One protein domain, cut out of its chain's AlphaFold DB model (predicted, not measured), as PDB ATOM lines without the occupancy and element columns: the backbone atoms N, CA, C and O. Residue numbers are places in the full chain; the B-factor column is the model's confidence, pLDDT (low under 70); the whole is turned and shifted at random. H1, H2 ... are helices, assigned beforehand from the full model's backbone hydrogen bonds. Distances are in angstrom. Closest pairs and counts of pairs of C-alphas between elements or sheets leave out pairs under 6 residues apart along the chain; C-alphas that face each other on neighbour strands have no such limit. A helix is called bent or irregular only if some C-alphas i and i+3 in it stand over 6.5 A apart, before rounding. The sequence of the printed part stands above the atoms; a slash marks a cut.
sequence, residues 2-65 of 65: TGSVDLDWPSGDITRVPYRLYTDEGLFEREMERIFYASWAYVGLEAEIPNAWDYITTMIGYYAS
ATOM      1  N   THR A   2      34.676  -1.127 -47.169       44.31
ATOM      2  CA  THR A   2      34.344  -2.375 -46.463       44.31
ATOM      3  C   THR A   2      32.840  -2.595 -46.579       44.31
ATOM      4  O   THR A   2      32.070  -2.012 -45.820       44.31
ATOM      5  N   GLY A   3      32.409  -3.358 -47.582       48.97
ATOM      6  CA  GLY A   3      31.011  -3.756 -47.708       48.97
ATOM      7  C   GLY A   3      30.631  -4.639 -46.522       48.97
ATOM      8  O   GLY A   3      31.222  -5.701 -46.316       48.97
ATOM      9  N   SER A   4      29.675  -4.203 -45.705       55.69
ATOM     10  CA  SER A   4      29.011  -5.103 -44.769       55.69
ATOM     11  C   SER A   4      28.265  -6.143 -45.597       55.69
ATOM     12  O   SER A   4      27.257  -5.834 -46.230       55.69
ATOM     13  N   VAL A   5      28.798  -7.360 -45.651       62.78
ATOM     14  CA  VAL A   5      28.109  -8.468 -46.306       62.78
ATOM     15  C   VAL A   5      26.956  -8.894 -45.404       62.78
ATOM     16  O   VAL A   5      27.192  -9.489 -44.353       62.78
ATOM     17  N   ASP A   6      25.728  -8.566 -45.806       71.19
ATOM     18  CA  ASP A   6      24.519  -9.131 -45.208       71.19
ATOM     19  C   ASP A   6      24.415 -10.602 -45.627       71.19
ATOM     20  O   ASP A   6      23.998 -10.953 -46.739       71.19
ATOM     21  N   LEU A   7      24.875 -11.470 -44.727       79.50
ATOM     22  CA  LEU A   7      24.622 -12.901 -44.750       79.50
ATOM     23  C   LEU A   7      23.350 -13.161 -43.946       79.50
ATOM     24  O   LEU A   7      23.360 -13.046 -42.721       79.50
ATOM     25  N   ASP A   8      22.269 -13.528 -44.631       81.88
ATOM     26  CA  ASP A   8      21.052 -13.993 -43.969       81.88
ATOM     27  C   ASP A   8      21.304 -15.391 -43.392       81.88
ATOM     28  O   ASP A   8      21.205 -16.409 -44.086       81.88
ATOM     29  N   TRP A   9      21.761 -15.430 -42.140       83.50
ATOM     30  CA  TRP A   9      21.999 -16.676 -41.429       83.50
ATOM     31  C   TRP A   9      20.673 -17.209 -40.874       83.50
ATOM     32  O   TRP A   9      20.025 -16.503 -40.096       83.50
ATOM     33  N   PRO A  10      20.274 -18.457 -41.185       79.88
ATOM     34  CA  PRO A  10      19.052 -19.032 -40.643       79.88
ATOM     35  C   PRO A  10      19.158 -19.138 -39.116       79.88
ATOM     36  O   PRO A  10      19.915 -19.938 -38.564       79.88
ATOM     37  N   SER A  11      18.423 -18.281 -38.409       79.12
ATOM     38  CA  SER A  11      18.503 -18.165 -36.954       79.12
ATOM     39  C   SER A  11      18.105 -19.471 -36.260       79.12
ATOM     40  O   SER A  11      17.027 -20.005 -36.519       79.12
ATOM     41  N   GLY A  12      18.939 -19.944 -35.330       76.25
ATOM     42  CA  GLY A  12      18.643 -21.111 -34.491       76.25
ATOM     43  C   GLY A  12      18.972 -22.470 -35.114       76.25
ATOM     44  O   GLY A  12      18.777 -23.486 -34.451       76.25
ATOM     45  N   ASP A  13      19.501 -22.499 -36.341       74.50
ATOM     46  CA  ASP A  13      19.933 -23.717 -37.024       74.50
ATOM     47  C   ASP A  13      21.438 -23.644 -37.346       74.50
ATOM     48  O   ASP A  13      21.903 -22.713 -38.002       74.50
ATOM     49  N   ILE A  14      22.213 -24.622 -36.863       81.56
ATOM     50  CA  ILE A  14      23.648 -24.780 -37.179       81.56
ATOM     51  C   ILE A  14      23.890 -25.814 -38.283       81.56
ATOM     52  O   ILE A  14      25.029 -26.053 -38.675       81.56
ATOM     53  N   THR A  15      22.828 -26.461 -38.768       88.50
ATOM     54  CA  THR A  15      22.898 -27.499 -39.805       88.50
ATOM     55  C   THR A  15      22.747 -26.933 -41.214       88.50
ATOM     56  O   THR A  15      22.955 -27.651 -42.190       88.50
ATOM     57  N   ARG A  16      22.411 -25.642 -41.341       84.06
ATOM     58  CA  ARG A  16      22.201 -24.959 -42.621       84.06
ATOM     59  C   ARG A  16      23.104 -23.745 -42.737       84.06
ATOM     60  O   ARG A  16      23.011 -22.818 -41.942       84.06
ATOM     61  N   VAL A  17      23.935 -23.745 -43.774       88.25
ATOM     62  CA  VAL A  17      24.871 -22.660 -44.072       88.25
ATOM     63  C   VAL A  17      24.426 -21.955 -45.358       88.25
ATOM     64  O   VAL A  17      24.141 -22.640 -46.345       88.25
ATOM     65  N   PRO A  18      24.347 -20.611 -45.384       88.88
ATOM     66  CA  PRO A  18      24.009 -19.873 -46.595       88.88
ATOM     67  C   PRO A  18      25.005 -20.160 -47.720       88.88
ATOM     68  O   PRO A  18      26.212 -20.012 -47.541       88.88
ATOM     69  N   TYR A  19      24.498 -20.496 -48.907       88.00
ATOM     70  CA  TYR A  19      25.339 -20.833 -50.061       88.00
ATOM     71  C   TYR A  19      26.332 -19.719 -50.430       88.00
ATOM     72  O   TYR A  19      27.474 -20.004 -50.778       88.00
ATOM     73  N   ARG A  20      25.917 -18.451 -50.277       87.12
ATOM     74  CA  ARG A  20      26.737 -17.266 -50.574       87.12
ATOM     75  C   ARG A  20      28.078 -17.262 -49.830       87.12
ATOM     76  O   ARG A  20      29.038 -16.737 -50.377       87.12
ATOM     77  N   LEU A  21      28.161 -17.875 -48.644       89.62
ATOM     78  CA  LEU A  21      29.410 -17.975 -47.881       89.62
ATOM     79  C   LEU A  21      30.551 -18.590 -48.709       89.62
ATOM     80  O   LEU A  21      31.697 -18.202 -48.544       89.62
ATOM     81  N   TYR A  22      30.230 -19.506 -49.626       89.88
ATOM     82  CA  TYR A  22      31.220 -20.226 -50.430       89.88
ATOM     83  C   TYR A  22      31.514 -19.589 -51.792       89.88
ATOM     84  O   TYR A  22      32.410 -20.053 -52.492       89.88
ATOM     85  N   THR A  23      30.737 -18.589 -52.215       89.12
ATOM     86  CA  THR A  23      30.809 -18.039 -53.582       89.12
ATOM     87  C   THR A  23      31.079 -16.543 -53.636       89.12
ATOM     88  O   THR A  23      31.284 -16.007 -54.719       89.12
ATOM     89  N   ASP A  24      30.989 -15.846 -52.508       90.12
ATOM     90  CA  ASP A  24      31.159 -14.397 -52.440       90.12
ATOM     91  C   ASP A  24      32.634 -14.033 -52.238       90.12
ATOM     92  O   ASP A  24      33.245 -14.377 -51.225       90.12
ATOM     93  N   GLU A  25      33.198 -13.314 -53.205       89.69
ATOM     94  CA  GLU A  25      34.603 -12.895 -53.181       89.69
ATOM     95  C   GLU A  25      34.906 -11.926 -52.024       89.69
ATOM     96  O   GLU A  25      35.964 -12.013 -51.405       89.69
ATOM     97  N   GLY A  26      33.963 -11.054 -51.655       89.88
ATOM     98  CA  GLY A  26      34.154 -10.107 -50.554       89.88
ATOM     99  C   GLY A  26      34.160 -10.784 -49.179       89.88
ATOM    100  O   GLY A  26      34.829 -10.316 -48.253       89.88
ATOM    101  N   LEU A  27      33.435 -11.897 -49.021       89.81
ATOM    102  CA  LEU A  27      33.553 -12.751 -47.835       89.81
ATOM    103  C   LEU A  27      34.898 -13.459 -47.795       89.81
ATOM    104  O   LEU A  27      35.549 -13.428 -46.752       89.81
ATOM    105  N   PHE A  28      35.332 -14.018 -48.922       90.25
ATOM    106  CA  PHE A  28      36.622 -14.685 -49.026       90.25
ATOM    107  C   PHE A  28      37.784 -13.756 -48.641       90.25
ATOM    108  O   PHE A  28      38.609 -14.115 -47.800       90.25
ATOM    109  N   GLU A  29      37.821 -12.528 -49.169       90.38
ATOM    110  CA  GLU A  29      38.843 -11.531 -48.813       90.38
ATOM    111  C   GLU A  29      38.864 -11.246 -47.304       90.38
ATOM    112  O   GLU A  29      39.922 -11.210 -46.672       90.38
ATOM    113  N   ARG A  30      37.686 -11.117 -46.686       91.19
ATOM    114  CA  ARG A  30      37.574 -10.892 -45.238       91.19
ATOM    115  C   ARG A  30      38.029 -12.095 -44.418       91.19
ATOM    116  O   ARG A  30      38.588 -11.904 -43.337       91.19
ATOM    117  N   GLU A  31      37.764 -13.313 -44.881       92.06
ATOM    118  CA  GLU A  31      38.260 -14.538 -44.248       92.06
ATOM    119  C   GLU A  31      39.785 -14.614 -44.335       92.06
ATOM    120  O   GLU A  31      40.429 -14.938 -43.335       92.06
ATOM    121  N   MET A  32      40.378 -14.242 -45.476       93.31
ATOM    122  CA  MET A  32      41.835 -14.156 -45.612       93.31
ATOM    123  C   MET A  32      42.427 -13.216 -44.558       93.31
ATOM    124  O   MET A  32      43.278 -13.631 -43.772       93.31
ATOM    125  N   GLU A  33      41.917 -11.985 -44.469       92.31
ATOM    126  CA  GLU A  33      42.406 -10.975 -43.523       92.31
ATOM    127  C   GLU A  33      42.258 -11.391 -42.055       92.31
ATOM    128  O   GLU A  33      43.152 -11.154 -41.241       92.31
ATOM    129  N   ARG A  34      41.109 -11.970 -41.689       93.06
ATOM    130  CA  ARG A  34      40.730 -12.154 -40.278       93.06
ATOM    131  C   ARG A  34      40.987 -13.545 -39.731       93.06
ATOM    132  O   ARG A  34      40.981 -13.708 -38.514       93.06
ATOM    133  N   ILE A  35      41.161 -14.535 -40.597       92.62
ATOM    134  CA  ILE A  35      41.358 -15.928 -40.200       92.62
ATOM    135  C   ILE A  35      42.734 -16.372 -40.672       92.62
ATOM    136  O   ILE A  35      43.610 -16.607 -39.844       92.62
ATOM    137  N   PHE A  36      42.966 -16.430 -41.982       91.38
ATOM    138  CA  PHE A  36      44.182 -17.048 -42.519       91.38
ATOM    139  C   PHE A  36      45.453 -16.228 -42.267       91.38
ATOM    140  O   PHE A  36      46.510 -16.816 -42.065       91.38
ATOM    141  N   TYR A  37      45.361 -14.895 -42.210       91.25
ATOM    142  CA  TYR A  37      46.501 -14.013 -41.913       91.25
ATOM    143  C   TYR A  37      46.596 -13.572 -40.449       91.25
ATOM    144  O   TYR A  37      47.585 -12.956 -40.055       91.25
ATOM    145  N   ALA A  38      45.592 -13.889 -39.633       93.62
ATOM    146  CA  ALA A  38      45.544 -13.494 -38.225       93.62
ATOM    147  C   ALA A  38      45.678 -14.680 -37.254       93.62
ATOM    148  O   ALA A  38      45.652 -14.480 -36.039       93.62
ATOM    149  N   SER A  39      45.812 -15.910 -37.761       94.12
ATOM    150  CA  SER A  39      45.922 -17.124 -36.950       94.12
ATOM    151  C   SER A  39      47.106 -17.999 -37.363       94.12
ATOM    152  O   SER A  39      47.714 -17.813 -38.415       94.12
ATOM    153  N   TRP A  40      47.456 -18.952 -36.498       94.50
ATOM    154  CA  TRP A  40      48.497 -19.932 -36.785       94.50
ATOM    155  C   TRP A  40      47.999 -20.948 -37.812       94.50
ATOM    156  O   TRP A  40      47.106 -21.745 -37.523       94.50
ATOM    157  N   ALA A  41      48.612 -20.937 -38.994       93.00
ATOM    158  CA  ALA A  41      48.393 -21.934 -40.030       93.00
ATOM    159  C   ALA A  41      49.458 -23.036 -39.954       93.00
ATOM    160  O   ALA A  41      50.639 -22.781 -39.715       93.00
ATOM    161  N   TYR A  42      49.027 -24.272 -40.170       93.88
ATOM    162  CA  TYR A  42      49.925 -25.411 -40.288       93.88
ATOM    163  C   TYR A  42      50.727 -25.332 -41.595       93.88
ATOM    164  O   TYR A  42      50.154 -25.055 -42.648       93.88
ATOM    165  N   VAL A  43      52.034 -25.604 -41.527       93.69
ATOM    166  CA  VAL A  43      52.949 -25.483 -42.679       93.69
ATOM    167  C   VAL A  43      53.696 -26.764 -43.045       93.69
ATOM    168  O   VAL A  43      54.192 -26.855 -44.163       93.69
ATOM    169  N   GLY A  44      53.765 -27.745 -42.148       93.06
ATOM    170  CA  GLY A  44      54.501 -28.988 -42.372       93.06
ATOM    171  C   GLY A  44      54.902 -29.681 -41.073       93.06
ATOM    172  O   GLY A  44      54.607 -29.197 -39.975       93.06
ATOM    173  N   LEU A  45      55.585 -30.817 -41.213       94.56
ATOM    174  CA  LEU A  45      56.173 -31.585 -40.114       94.56
ATOM    175  C   LEU A  45      57.696 -31.460 -40.110       94.56
ATOM    176  O   LEU A  45      58.330 -31.354 -41.153       94.56
ATOM    177  N   GLU A  46      58.296 -31.608 -38.929       91.38
ATOM    178  CA  GLU A  46      59.757 -31.699 -38.774       91.38
ATOM    179  C   GLU A  46      60.365 -32.820 -39.638       91.38
ATOM    180  O   GLU A  46      61.435 -32.660 -40.217       91.38
ATOM    181  N   ALA A  47      59.644 -33.934 -39.797       94.00
ATOM    182  CA  ALA A  47      60.087 -35.070 -40.603       94.00
ATOM    183  C   ALA A  47      60.251 -34.755 -42.105       94.00
ATOM    184  O   ALA A  47      60.901 -35.527 -42.807       94.00
ATOM    185  N   GLU A  48      59.673 -33.658 -42.608       92.38
ATOM    186  CA  GLU A  48      59.799 -33.238 -44.012       92.38
ATOM    187  C   GLU A  48      61.122 -32.502 -44.299       92.38
ATOM    188  O   GLU A  48      61.498 -32.369 -45.460       92.38
ATOM    189  N   ILE A  49      61.846 -32.064 -43.259       93.88
ATOM    190  CA  ILE A  49      63.125 -31.337 -43.352       93.88
ATOM    191  C   ILE A  49      64.211 -31.958 -42.446       93.88
ATOM    192  O   ILE A  49      64.717 -31.305 -41.532       93.88
ATOM    193  N   PRO A  50      64.578 -33.238 -42.652       93.75
ATOM    194  CA  PRO A  50      65.450 -33.957 -41.724       93.75
ATOM    195  C   PRO A  50      66.907 -33.475 -41.728       93.75
ATOM    196  O   PRO A  50      67.626 -33.726 -40.759       93.75
ATOM    197  N   ASN A  51      67.372 -32.815 -42.795       95.06
ATOM    198  CA  ASN A  51      68.759 -32.379 -42.928       95.06
ATOM    199  C   ASN A  51      68.888 -30.857 -43.000       95.06
ATOM    200  O   ASN A  51      67.973 -30.125 -43.373       95.06
ATOM    201  N   ALA A  52      70.094 -30.370 -42.699       93.25
ATOM    202  CA  ALA A  52      70.443 -28.987 -42.980       93.25
ATOM    203  C   ALA A  52      70.288 -28.701 -44.481       93.25
ATOM    204  O   ALA A  52      70.735 -29.498 -45.305       93.25
ATOM    205  N   TRP A  53      69.731 -27.530 -44.795       94.88
ATOM    206  CA  TRP A  53      69.431 -27.049 -46.151       94.88
ATOM    207  C   TRP A  53      68.193 -27.651 -46.821       94.88
ATOM    208  O   TRP A  53      67.864 -27.226 -47.931       94.88
ATOM    209  N   ASP A  54      67.463 -28.541 -46.146       96.12
ATOM    210  CA  ASP A  54      66.142 -28.961 -46.606       96.12
ATOM    211  C   ASP A  54      65.135 -27.821 -46.379       96.12
ATOM    212  O   ASP A  54      65.101 -27.184 -45.323       96.12
ATOM    213  N   TYR A  55      64.316 -27.542 -47.390       94.69
ATOM    214  CA  TYR A  55      63.239 -26.565 -47.301       94.69
ATOM    215  C   TYR A  55      61.994 -27.087 -48.006       94.69
ATOM    216  O   TYR A  55      62.077 -27.795 -49.010       94.69
ATOM    217  N   ILE A  56      60.836 -26.689 -47.487       93.50
ATOM    218  CA  ILE A  56      59.539 -26.941 -48.104       93.50
ATOM    219  C   ILE A  56      58.882 -25.614 -48.457       93.50
ATOM    220  O   ILE A  56      58.996 -24.624 -47.732       93.50
ATOM    221  N   THR A  57      58.184 -25.593 -49.585       94.12
ATOM    222  CA  THR A  57      57.326 -24.477 -49.976       94.12
ATOM    223  C   THR A  57      55.883 -24.913 -49.815       94.12
ATOM    224  O   THR A  57      55.463 -25.893 -50.429       94.12
ATOM    225  N   THR A  58      55.125 -24.178 -49.012       91.12
ATOM    226  CA  THR A  58      53.696 -24.409 -48.810       91.12
ATOM    227  C   THR A  58      52.933 -23.103 -48.980       91.12
ATOM    228  O   THR A  58      53.514 -22.018 -48.915       91.12
ATOM    229  N   MET A  59      51.632 -23.211 -49.216       90.25
ATOM    230  CA  MET A  59      50.760 -22.074 -49.475       90.25
ATOM    231  C   MET A  59      49.816 -21.858 -48.299       90.25
ATOM    232  O   MET A  59      49.128 -22.783 -47.873       90.25
ATOM    233  N   ILE A  60      49.753 -20.619 -47.806       88.62
ATOM    234  CA  ILE A  60      48.760 -20.185 -46.819       88.62
ATOM    235  C   ILE A  60      47.900 -19.090 -47.449       88.62
ATOM    236  O   ILE A  60      48.417 -18.073 -47.911       88.62
ATOM    237  N   GLY A  61      46.583 -19.290 -47.427       86.81
ATOM    238  CA  GLY A  61      45.622 -18.372 -48.033       86.81
ATOM    239  C   GLY A  61      45.577 -18.498 -49.557       86.81
ATOM    240  O   GLY A  61      45.705 -19.594 -50.104       86.81
ATOM    241  N   TYR A  62      45.359 -17.379 -50.246       81.38
ATOM    242  CA  TYR A  62      45.206 -17.350 -51.700       81.38
ATOM    243  C   TYR A  62      46.538 -17.179 -52.443       81.38
ATOM    244  O   TYR A  62      47.367 -16.353 -52.063       81.38
ATOM    245  N   TYR A  63      46.707 -17.913 -53.548       67.12
ATOM    246  CA  TYR A  63      47.751 -17.652 -54.539       67.12
ATOM    247  C   TYR A  63      47.167 -16.809 -55.675       67.12
ATOM    248  O   TYR A  63      46.420 -17.327 -56.503       67.12
ATOM    249  N   ALA A  64      47.507 -15.522 -55.721       59.97
ATOM    250  CA  ALA A  64      47.272 -14.708 -56.908       59.97
ATOM    251  C   ALA A  64      48.457 -14.904 -57.863       59.97
ATOM    252  O   ALA A  64      49.595 -14.617 -57.487       59.97
ATOM    253  N   SER A  65      48.189 -15.442 -59.055       49.09
ATOM    254  CA  SER A  65      49.170 -15.595 -60.140       49.09
ATOM    255  C   SER A  65      49.540 -14.265 -60.781       49.09
ATOM    256  O   SER A  65      48.591 -13.482 -61.020       49.09
TER     257      SER A  65
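What this domain is: This is residues 2 to 65 of the 65 residues of an uncharacterized protein of marine metagenome (UniProt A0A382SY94). The printed part has little regular structure: a hairpin-like loop of unnamed chain at one end, residues 2 to 18, then the short helix H1 and the longer H2, then a long unnamed stretch, residues 37 to 65, that runs out and folds back. Residues 11 to 16 and 49 to 55 stick out. The 64 printed residues hold two named helices, H1 then H2, and no named strand; the class is all helix, with 16 residues in named elements. The whole is extended, radius of gyration of the C-alphas 17.4 A, and spans 53 by 28 by 18 A.

How they stand to each other: H1, residues 19 to 22, and H2, residues 25 to 36, are close but not clearly touching; their closest C-alphas, of Leu 21 and Leu 27, are 6.7 A apart. A tight link of 2 residues joins them. In H2 every O i to N i+4 pair is within hydrogen-bond range; H1 is too short for such a pair, and its one O i to N i+3 pair is within range.

Where its parts are: H1 begins at C-alpha 19 (25.339, -20.833, -50.061) and is 5.9 A long from first to last C-alpha. H2 measures 14.9 A and ends at C-alpha 36 (44.182, -17.048, -42.519); it is neither bent nor irregular, but only just: C-alphas 33 and 36 are 6.4 A apart.

The domain as a whole: The two C-alphas farthest apart, of Ser 11 and Ala 52, are 53.4 A apart. The printed part has no cut. The pLDDT is under 70 at residues 2 to 5 and 63 to 65.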